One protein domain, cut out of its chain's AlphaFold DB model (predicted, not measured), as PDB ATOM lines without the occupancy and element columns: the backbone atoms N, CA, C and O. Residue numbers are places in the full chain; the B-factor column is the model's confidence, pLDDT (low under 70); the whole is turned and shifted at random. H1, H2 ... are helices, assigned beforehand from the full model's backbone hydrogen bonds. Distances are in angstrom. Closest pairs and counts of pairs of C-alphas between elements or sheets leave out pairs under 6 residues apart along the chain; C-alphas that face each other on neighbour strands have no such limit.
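What this domain is: This is residues 4 to 83 of the 359 residues of an uncharacterized protein of Puccinia coronata f. sp. avenae (UniProt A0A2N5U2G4). One long kinked helix, H1, makes most of the length of an open rod; past its last residue the short helices H2 and H3 form a turn, and H4 folds back toward the first residues of H1 without touching it. The printed part has 80 residues with four named helices, H1 H2 H3 H4, and no named strand: all helix. It is only just extended, close to loose, with a radius of gyration of the C-alphas of 17.9 A and spans of 56 by 21 by 20 A.

Where its parts are: H1, residues 4 to 36, runs 44.1 A from C-alpha 4 at (60.769, 25.529, 33.736), with a kink of 34 degrees near residue 22. H2 is residues 45 to 50, H3 residues 52 to 56. H4, residues 63 to 82, runs 28.5 A to C-alpha 82 at (68.827, 30.750, 23.914).

How they stand to each other: H1 and H3 are close but not clearly touching; their closest C-alphas, of Met 31 and Leu 55, are 6.7 A apart. H1 and H4 are apart. Every O i to N i+4 pair is within hydrogen-bond range in H2, H3 and H4; in H1, 25 of 29.

The domain as a whole: The C-alphas farthest apart, of Lys 4 and Asp 46, are 56.0 A apart. The printed part has no cut and no long link. pLDDT is under 70 at residues 4 to 27 and 58 to 61.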
ATOM      1  N   LYS A   4      61.712  25.849  34.825       37.19
ATOM      2  CA  LYS A   4      60.769  25.529  33.736       37.19
ATOM      3  C   LYS A   4      59.293  25.745  34.105       37.19
ATOM      4  O   LYS A   4      58.521  26.211  33.273       37.19
ATOM      5  N   SER A   5      58.894  25.430  35.338       33.12
ATOM      6  CA  SER A   5      57.506  25.581  35.805       33.12
ATOM      7  C   SER A   5      57.123  27.045  36.057       33.12
ATOM      8  O   SER A   5      56.011  27.463  35.734       33.12
ATOM      9  N   LEU A   6      58.069  27.847  36.556       43.88
ATOM     10  CA  LEU A   6      57.911  29.294  36.714       43.88
ATOM     11  C   LEU A   6      57.887  29.999  35.352       43.88
ATOM     12  O   LEU A   6      57.035  30.855  35.120       43.88
ATOM     13  N   TRP A   7      58.737  29.563  34.417       46.22
ATOM     14  CA  TRP A   7      58.753  30.067  33.043       46.22
ATOM     15  C   TRP A   7      57.446  29.780  32.293       46.22
ATOM     16  O   TRP A   7      56.898  30.677  31.658       46.22
ATOM     17  N   ALA A   8      56.887  28.572  32.429       39.78
ATOM     18  CA  ALA A   8      55.597  28.226  31.832       39.78
ATOM     19  C   ALA A   8      54.461  29.127  32.355       39.78
ATOM     20  O   ALA A   8      53.666  29.645  31.572       39.78
ATOM     21  N   ARG A   9      54.428  29.390  33.669       39.56
ATOM     22  CA  ARG A   9      53.423  30.263  34.297       39.56
ATOM     23  C   ARG A   9      53.591  31.740  33.917       39.56
ATOM     24  O   ARG A   9      52.594  32.438  33.729       39.56
ATOM     25  N   TRP A  10      54.832  32.216  33.790       48.62
ATOM     26  CA  TRP A  10      55.150  33.564  33.302       48.62
ATOM     27  C   TRP A  10      54.767  33.732  31.821       48.62
ATOM     28  O   TRP A  10      54.092  34.698  31.463       48.62
ATOM     29  N   SER A  11      55.095  32.745  30.981       42.16
ATOM     30  CA  SER A  11      54.735  32.717  29.560       42.16
ATOM     31  C   SER A  11      53.216  32.761  29.355       42.16
ATOM     32  O   SER A  11      52.736  33.462  28.467       42.16
ATOM     33  N   ASP A  12      52.446  32.062  30.189       40.28
ATOM     34  CA  ASP A  12      50.982  31.997  30.086       40.28
ATOM     35  C   ASP A  12      50.293  33.316  30.510       40.28
ATOM     36  O   ASP A  12      49.452  33.878  29.795       40.28
ATOM     37  N   LYS A  13      50.739  33.921  31.625       48.06
ATOM     38  CA  LYS A  13      50.285  35.265  32.049       48.06
ATOM     39  C   LYS A  13      50.616  36.349  31.017       48.06
ATOM     40  O   LYS A  13      49.843  37.295  30.846       48.06
ATOM     41  N   ARG A  14      51.748  36.229  30.322       51.06
ATOM     42  CA  ARG A  14      52.131  37.149  29.248       51.06
ATOM     43  C   ARG A  14      51.319  36.918  27.974       51.06
ATOM     44  O   ARG A  14      50.826  37.886  27.396       51.06
ATOM     45  N   SER A  15      51.127  35.660  27.582       44.31
ATOM     46  CA  SER A  15      50.325  35.256  26.421       44.31
ATOM     47  C   SER A  15      48.899  35.812  26.496       44.31
ATOM     48  O   SER A  15      48.435  36.465  25.559       44.31
ATOM     49  N   SER A  16      48.233  35.677  27.648       40.38
ATOM     50  CA  SER A  16      46.873  36.204  27.858       40.38
ATOM     51  C   SER A  16      46.781  37.736  27.743       40.38
ATOM     52  O   SER A  16      45.873  38.262  27.093       40.38
ATOM     53  N   LYS A  17      47.743  38.479  28.304       47.94
ATOM     54  CA  LYS A  17      47.790  39.952  28.222       47.94
ATOM     55  C   LYS A  17      48.168  40.462  26.823       47.94
ATOM     56  O   LYS A  17      47.577  41.429  26.340       47.94
ATOM     57  N   GLN A  18      49.109  39.800  26.149       44.81
ATOM     58  CA  GLN A  18      49.523  40.110  24.777       44.81
ATOM     59  C   GLN A  18      48.405  39.791  23.771       44.81
ATOM     60  O   GLN A  18      48.199  40.548  22.819       44.81
ATOM     61  N   ALA A  19      47.606  38.747  24.020       47.31
ATOM     62  CA  ALA A  19      46.422  38.421  23.229       47.31
ATOM     63  C   ALA A  19      45.357  39.534  23.254       47.31
ATOM     64  O   ALA A  19      44.734  39.787  22.222       47.31
ATOM     65  N   ARG A  20      45.187  40.251  24.381       47.25
ATOM     66  CA  ARG A  20      44.244  41.384  24.477       47.25
ATOM     67  C   ARG A  20      44.646  42.554  23.570       47.25
ATOM     68  O   ARG A  20      43.843  42.958  22.740       47.25
ATOM     69  N   ARG A  21      45.902  43.020  23.627       45.62
ATOM     70  CA  ARG A  21      46.408  44.104  22.745       45.62
ATOM     71  C   ARG A  21      46.464  43.690  21.276       45.62
ATOM     72  O   ARG A  21      46.192  44.479  20.379       45.62
ATOM     73  N   THR A  22      46.785  42.422  21.021       50.06
ATOM     74  CA  THR A  22      46.761  41.874  19.660       50.06
ATOM     75  C   THR A  22      45.336  41.875  19.099       50.06
ATOM     76  O   THR A  22      45.172  42.024  17.896       50.06
ATOM     77  N   ARG A  23      44.294  41.739  19.932       47.81
ATOM     78  CA  ARG A  23      42.887  41.779  19.497       47.81
ATOM     79  C   ARG A  23      42.463  43.162  18.993       47.81
ATOM     80  O   ARG A  23      41.791  43.197  17.970       47.81
ATOM     81  N   GLU A  24      42.873  44.238  19.663       50.22
ATOM     82  CA  GLU A  24      42.597  45.632  19.263       50.22
ATOM     83  C   GLU A  24      43.388  46.004  18.000       50.22
ATOM     84  O   GLU A  24      42.791  46.308  16.975       50.22
ATOM     85  N   ARG A  25      44.713  45.787  17.999       53.97
ATOM     86  CA  ARG A  25      45.583  46.042  16.833       53.97
ATOM     87  C   ARG A  25      45.193  45.235  15.584       53.97
ATOM     88  O   ARG A  25      45.496  45.636  14.467       53.97
ATOM     89  N   ASN A  26      44.553  44.076  15.752       63.50
ATOM     90  CA  ASN A  26      44.046  43.297  14.619       63.50
ATOM     91  C   ASN A  26      42.847  43.962  13.937       63.50
ATOM     92  O   ASN A  26      42.675  43.720  12.750       63.50
ATOM     93  N   PHE A  27      42.021  44.729  14.658       67.38
ATOM     94  CA  PHE A  27      40.846  45.371  14.070       67.38
ATOM     95  C   PHE A  27      41.267  46.495  13.124       67.38
ATOM     96  O   PHE A  27      40.869  46.481  11.965       67.38
ATOM     97  N   ASP A  28      42.174  47.367  13.568       71.88
ATOM     98  CA  ASP A  28      42.688  48.471  12.747       71.88
ATOM     99  C   ASP A  28      43.417  47.960  11.501       71.88
ATOM    100  O   ASP A  28      43.216  48.461  10.400       71.88
ATOM    101  N   VAL A  29      44.228  46.903  11.643       75.50
ATOM    102  CA  VAL A  29      44.916  46.268  10.505       75.50
ATOM    103  C   VAL A  29      43.921  45.617   9.542       75.50
ATOM    104  O   VAL A  29      44.114  45.666   8.328       75.50
ATOM    105  N   GLU A  30      42.859  44.998  10.055       75.31
ATOM    106  CA  GLU A  30      41.815  44.388   9.230       75.31
ATOM    107  C   GLU A  30      40.996  45.448   8.482       75.31
ATOM    108  O   GLU A  30      40.704  45.259   7.303       75.31
ATOM    109  N   MET A  31      40.688  46.571   9.133       80.81
ATOM    110  CA  MET A  31      40.036  47.729   8.523       80.81
ATOM    111  C   MET A  31      40.928  48.361   7.448       80.81
ATOM    112  O   MET A  31      40.495  48.503   6.307       80.81
ATOM    113  N   ALA A  32      42.199  48.628   7.759       82.62
ATOM    114  CA  ALA A  32      43.170  49.155   6.801       82.62
ATOM    115  C   ALA A  32      43.345  48.226   5.590       82.62
ATOM    116  O   ALA A  32      43.371  48.685   4.452       82.62
ATOM    117  N   SER A  33      43.397  46.908   5.806       80.25
ATOM    118  CA  SER A  33      43.479  45.928   4.717       80.25
ATOM    119  C   SER A  33      42.248  45.929   3.806       80.25
ATOM    120  O   SER A  33      42.370  45.517   2.655       80.25
ATOM    121  N   ARG A  34      41.072  46.338   4.295       79.94
ATOM    122  CA  ARG A  34      39.845  46.431   3.485       79.94
ATOM    123  C   ARG A  34      39.788  47.709   2.688       79.94
ATOM    124  O   ARG A  34      39.430  47.649   1.524       79.94
ATOM    125  N   ILE A  35      40.178  48.812   3.316       84.25
ATOM    126  CA  ILE A  35      40.316  50.107   2.655       84.25
ATOM    127  C   ILE A  35      41.331  49.974   1.514       84.25
ATOM    128  O   ILE A  35      41.007  50.255   0.370       84.25
ATOM    129  N   MET A  36      42.518  49.419   1.788       84.12
ATOM    130  CA  MET A  36      43.542  49.190   0.758       84.12
ATOM    131  C   MET A  36      43.117  48.187  -0.323       84.12
ATOM    132  O   MET A  36      43.598  48.258  -1.448       84.12
ATOM    133  N   GLY A  37      42.260  47.222   0.016       82.19
ATOM    134  CA  GLY A  37      41.762  46.226  -0.932       82.19
ATOM    135  C   GLY A  37      40.615  46.722  -1.814       82.19
ATOM    136  O   GLY A  37      40.192  45.990  -2.708       82.19
ATOM    137  N   ASP A  38      40.092  47.923  -1.559       84.56
ATOM    138  CA  ASP A  38      38.943  48.480  -2.255       84.56
ATOM    139  C   ASP A  38      39.346  49.628  -3.176       84.56
ATOM    140  O   ASP A  38      39.593  50.754  -2.752       84.56
ATOM    141  N   ALA A  39      39.376  49.336  -4.474       82.50
ATOM    142  CA  ALA A  39      39.724  50.314  -5.496       82.50
ATOM    143  C   ALA A  39      38.693  51.452  -5.649       82.50
ATOM    144  O   ALA A  39      39.001  52.443  -6.302       82.50
ATOM    145  N   LYS A  40      37.480  51.311  -5.094       87.31
ATOM    146  CA  LYS A  40      36.412  52.326  -5.124       87.31
ATOM    147  C   LYS A  40      36.207  52.992  -3.763       87.31
ATOM    148  O   LYS A  40      35.128  53.511  -3.505       87.31
ATOM    149  N   PHE A  41      37.178  52.893  -2.860       86.50
ATOM    150  CA  PHE A  41      37.058  53.509  -1.550       86.50
ATOM    151  C   PHE A  41      37.011  55.037  -1.661       86.50
ATOM    152  O   PHE A  41      37.953  55.650  -2.165       86.50
ATOM    153  N   GLU A  42      35.945  55.634  -1.136       85.25
ATOM    154  CA  GLU A  42      35.793  57.079  -0.981       85.25
ATOM    155  C   GLU A  42      35.783  57.406   0.521       85.25
ATOM    156  O   GLU A  42      35.116  56.745   1.317       85.25
ATOM    157  N   ASN A  43      36.600  58.381   0.935       84.75
ATOM    158  CA  ASN A  43      36.747  58.763   2.343       84.75
ATOM    159  C   ASN A  43      35.735  59.852   2.731       84.75
ATOM    160  O   ASN A  43      36.125  60.930   3.185       84.75
ATOM    161  N   ASP A  44      34.453  59.591   2.497       87.81
ATOM    162  CA  ASP A  44      33.348  60.450   2.910       87.81
ATOM    163  C   ASP A  44      32.343  59.694   3.793       87.81
ATOM    164  O   ASP A  44      32.387  58.471   3.946       87.81
ATOM    165  N   LEU A  45      31.481  60.457   4.469       85.56
ATOM    166  CA  LEU A  45      30.526  59.898   5.426       85.56
ATOM    167  C   LEU A  45      29.475  59.022   4.732       85.56
ATOM    168  O   LEU A  45      29.066  58.019   5.313       85.56
ATOM    169  N   ASP A  46      29.093  59.370   3.503       85.19
ATOM    170  CA  ASP A  46      28.049  58.686   2.740       85.19
ATOM    171  C   ASP A  46      28.522  57.291   2.302       85.19
ATOM    172  O   ASP A  46      27.862  56.289   2.574       85.19
ATOM    173  N   TYR A  47      29.729  57.182   1.739       87.12
ATOM    174  CA  TYR A  47      30.332  55.901   1.381       87.12
ATOM    175  C   TYR A  47      30.548  55.008   2.605       87.12
ATOM    176  O   TYR A  47      30.329  53.791   2.538       87.12
ATOM    177  N   MET A  48      31.004  55.589   3.721       85.50
ATOM    178  CA  MET A  48      31.225  54.857   4.968       85.50
ATOM    179  C   MET A  48      29.925  54.289   5.547       85.50
ATOM    180  O   MET A  48      29.959  53.166   6.058       85.50
ATOM    181  N   ASP A  49      28.810  55.021   5.448       87.12
ATOM    182  CA  ASP A  49      27.486  54.572   5.898       87.12
ATOM    183  C   ASP A  49      26.922  53.489   4.965       87.12
ATOM    184  O   ASP A  49      26.601  52.383   5.408       87.12
ATOM    185  N   ASP A  50      26.963  53.724   3.648       88.69
ATOM    186  CA  ASP A  50      26.506  52.772   2.625       88.69
ATOM    187  C   ASP A  50      27.269  51.435   2.668       88.69
ATOM    188  O   ASP A  50      26.734  50.367   2.346       88.69
ATOM    189  N   ASN A  51      28.542  51.463   3.077       84.81
ATOM    190  CA  ASN A  51      29.409  50.287   3.166       84.81
ATOM    191  C   ASN A  51      29.637  49.791   4.601       84.81
ATOM    192  O   ASN A  51      30.472  48.894   4.802       84.81
ATOM    193  N   ALA A  52      28.905  50.316   5.588       83.19
ATOM    194  CA  ALA A  52      29.126  50.039   7.005       83.19
ATOM    195  C   ALA A  52      29.140  48.533   7.310       83.19
ATOM    196  O   ALA A  52      30.076  48.032   7.934       83.19
ATOM    197  N   ASP A  53      28.184  47.767   6.778       82.06
ATOM    198  CA  ASP A  53      28.107  46.314   6.978       82.06
ATOM    199  C   ASP A  53      29.331  45.565   6.434       82.06
ATOM    200  O   ASP A  53      29.804  44.582   7.017       82.06
ATOM    201  N   ARG A  54      29.871  46.010   5.297       81.62
ATOM    202  CA  ARG A  54      31.045  45.397   4.667       81.62
ATOM    203  C   ARG A  54      32.315  45.730   5.444       81.62
ATOM    204  O   ARG A  54      33.136  44.839   5.669       81.62
ATOM    205  N   LEU A  55      32.456  46.979   5.882       79.12
ATOM    206  CA  LEU A  55      33.586  47.452   6.680       79.12
ATOM    207  C   LEU A  55      33.565  46.874   8.104       79.12
ATOM    208  O   LEU A  55      34.627  46.537   8.625       79.12
ATOM    209  N   ALA A  56      32.383  46.640   8.685       77.38
ATOM    210  CA  ALA A  56      32.199  46.125  10.044       77.38
ATOM    211  C   ALA A  56      32.238  44.591  10.168       77.38
ATOM    212  O   ALA A  56      32.457  44.071  11.268       77.38
ATOM    213  N   ARG A  57      32.053  43.831   9.072       76.06
ATOM    214  CA  ARG A  57      32.140  42.354   9.099       76.06
ATOM    215  C   ARG A  57      33.429  41.913   9.781       76.06
ATOM    216  O   ARG A  57      34.452  42.543   9.606       76.06
ATOM    217  N   LYS A  58      33.457  40.814  10.524       66.69
ATOM    218  CA  LYS A  58      34.703  40.322  11.134       66.69
ATOM    219  C   LYS A  58      35.150  39.058  10.425       66.69
ATOM    220  O   LYS A  58      34.446  38.050  10.481       66.69
ATOM    221  N   LYS A  59      36.318  39.066   9.782       65.50
ATOM    222  CA  LYS A  59      36.886  37.836   9.234       65.50
ATOM    223  C   LYS A  59      37.378  37.009  10.412       65.50
ATOM    224  O   LYS A  59      38.337  37.357  11.103       65.50
ATOM    225  N   MET A  60      36.705  35.893  10.679       62.81
ATOM    226  CA  MET A  60      37.213  34.942  11.659       62.81
ATOM    227  C   MET A  60      38.590  34.458  11.197       62.81
ATOM    228  O   MET A  60      38.734  33.913  10.103       62.81
ATOM    229  N   LYS A  61      39.618  34.672  12.029       64.06
ATOM    230  CA  LYS A  61      40.945  34.105  11.772       64.06
ATOM    231  C   LYS A  61      40.805  32.595  11.655       64.06
ATOM    232  O   LYS A  61      40.319  31.951  12.589       64.06
ATOM    233  N   THR A  62      41.262  32.059  10.527       72.25
ATOM    234  CA  THR A  62      41.356  30.618  10.315       72.25
ATOM    235  C   THR A  62      42.211  30.006  11.419       72.25
ATOM    236  O   THR A  62      43.144  30.638  11.928       72.25
ATOM    237  N   ASP A  63      41.900  28.770  11.799       75.19
ATOM    238  CA  ASP A  63      42.662  28.064  12.829       75.19
ATOM    239  C   ASP A  63      44.160  27.990  12.465       75.19
ATOM    240  O   ASP A  63      45.031  28.217  13.304       75.19
ATOM    241  N   ALA A  64      44.465  27.849  11.169       76.62
ATOM    242  CA  ALA A  64      45.816  27.929  10.617       76.62
ATOM    243  C   ALA A  64      46.539  29.259  10.929       76.62
ATOM    244  O   ALA A  64      47.711  29.247  11.301       76.62
ATOM    245  N   SER A  65      45.853  30.406  10.840       74.75
ATOM    246  CA  SER A  65      46.442  31.722  11.138       74.75
ATOM    247  C   SER A  65      46.748  31.896  12.630       74.75
ATOM    248  O   SER A  65      47.802  32.425  12.992       74.75
ATOM    249  N   LYS A  66      45.868  31.402  13.512       77.31
ATOM    250  CA  LYS A  66      46.104  31.411  14.967       77.31
ATOM    251  C   LYS A  66      47.299  30.532  15.339       77.31
ATOM    252  O   LYS A  66      48.158  30.972  16.103       77.31
ATOM    253  N   ARG A  67      47.384  29.331  14.754       77.19
ATOM    254  CA  ARG A  67      48.519  28.411  14.937       77.19
ATOM    255  C   ARG A  67      49.833  29.047  14.486       77.19
ATOM    256  O   ARG A  67      50.796  29.031  15.242       77.19
ATOM    257  N   LEU A  68      49.867  29.663  13.302       80.38
ATOM    258  CA  LEU A  68      51.082  30.293  12.776       80.38
ATOM    259  C   LEU A  68      51.580  31.444  13.665       80.38
ATOM    260  O   LEU A  68      52.780  31.554  13.914       80.38
ATOM    261  N   PHE A  69      50.668  32.273  14.183       75.88
ATOM    262  CA  PHE A  69      51.020  33.337  15.126       75.88
ATOM    263  C   PHE A  69      51.654  32.778  16.406       75.88
ATOM    264  O   PHE A  69      52.710  33.254  16.818       75.88
ATOM    265  N   ALA A  70      51.046  31.743  16.996       77.81
ATOM    266  CA  ALA A  70      51.571  31.097  18.196       77.81
ATOM    267  C   ALA A  70      52.952  30.461  17.954       77.81
ATOM    268  O   ALA A  70      53.852  30.624  18.773       77.81
ATOM    269  N   ILE A  71      53.148  29.802  16.804       82.94
ATOM    270  CA  ILE A  71      54.438  29.212  16.418       82.94
ATOM    271  C   ILE A  71      55.515  30.293  16.294       82.94
ATOM    272  O   ILE A  71      56.608  30.129  16.833       82.94
ATOM    273  N   ASN A  72      55.220  31.403  15.611       82.81
ATOM    274  CA  ASN A  72      56.189  32.481  15.421       82.81
ATOM    275  C   ASN A  72      56.544  33.174  16.747       82.81
ATOM    276  O   ASN A  72      57.710  33.474  17.006       82.81
ATOM    277  N   ASP A  73      55.555  33.401  17.615       79.06
ATOM    278  CA  ASP A  73      55.792  34.002  18.928       79.06
ATOM    279  C   ASP A  73      56.619  33.089  19.844       79.06
ATOM    280  O   ASP A  73      57.575  33.544  20.477       79.06
ATOM    281  N   TYR A  74      56.325  31.787  19.827       83.50
ATOM    282  CA  TYR A  74      57.112  30.780  20.532       83.50
ATOM    283  C   TYR A  74      58.546  30.701  19.996       83.50
ATOM    284  O   TYR A  74      59.496  30.755  20.773       83.50
ATOM    285  N   ALA A  75      58.725  30.644  18.672       88.31
ATOM    286  CA  ALA A  75      60.043  30.582  18.044       88.31
ATOM    287  C   ALA A  75      60.896  31.817  18.373       88.31
ATOM    288  O   ALA A  75      62.080  31.691  18.696       88.31
ATOM    289  N   ARG A  76      60.291  33.009  18.347       85.81
ATOM    290  CA  ARG A  76      60.941  34.263  18.746       85.81
ATOM    291  C   ARG A  76      61.354  34.244  20.214       85.81
ATOM    292  O   ARG A  76      62.488  34.602  20.517       85.81
ATOM    293  N   THR A  77      60.459  33.810  21.097       86.56
ATOM    294  CA  THR A  77      60.725  33.768  22.541       86.56
ATOM    295  C   THR A  77      61.807  32.757  22.887       86.56
ATOM    296  O   THR A  77      62.741  33.073  23.620       86.56
ATOM    297  N   ARG A  78      61.754  31.570  22.279       88.44
ATOM    298  CA  ARG A  78      62.790  30.549  22.432       88.44
ATOM    299  C   ARG A  78      64.157  31.066  21.978       88.44
ATOM    300  O   ARG A  78      65.127  30.955  22.719       88.44
ATOM    301  N   LYS A  79      64.217  31.724  20.815       89.69
ATOM    302  CA  LYS A  79      65.453  32.338  20.313       89.69
ATOM    303  C   LYS A  79      65.999  33.402  21.269       89.69
ATOM    304  O   LYS A  79      67.207  33.452  21.482       89.69
ATOM    305  N   ALA A  80      65.141  34.251  21.838       88.38
ATOM    306  CA  ALA A  80      65.563  35.282  22.789       88.38
ATOM    307  C   ALA A  80      66.187  34.680  24.059       88.38
ATOM    308  O   ALA A  80      67.197  35.189  24.533       88.38
ATOM    309  N   LEU A  81      65.639  33.572  24.564       88.06
ATOM    310  CA  LEU A  81      66.168  32.861  25.733       88.06
ATOM    311  C   LEU A  81      67.504  32.172  25.440       88.06
ATOM    312  O   LEU A  81      68.458  32.336  26.195       88.06
ATOM    313  N   GLU A  82      67.601  31.456  24.318       87.69
ATOM    314  CA  GLU A  82      68.827  30.750  23.914       87.69
ATOM    315  C   GLU A  82      70.000  31.725  23.701       87.69
ATOM    316  O   GLU A  82      71.129  31.477  24.137       87.69
ATOM    317  N   THR A  83      69.718  32.868  23.065       88.88
ATOM    318  CA  THR A  83      70.705  33.923  22.770       88.88
ATOM    319  C   THR A  83      70.974  34.862  23.945       88.88
ATOM    320  O   THR A  83      71.858  35.712  23.845       88.88
TER     321      THR A  83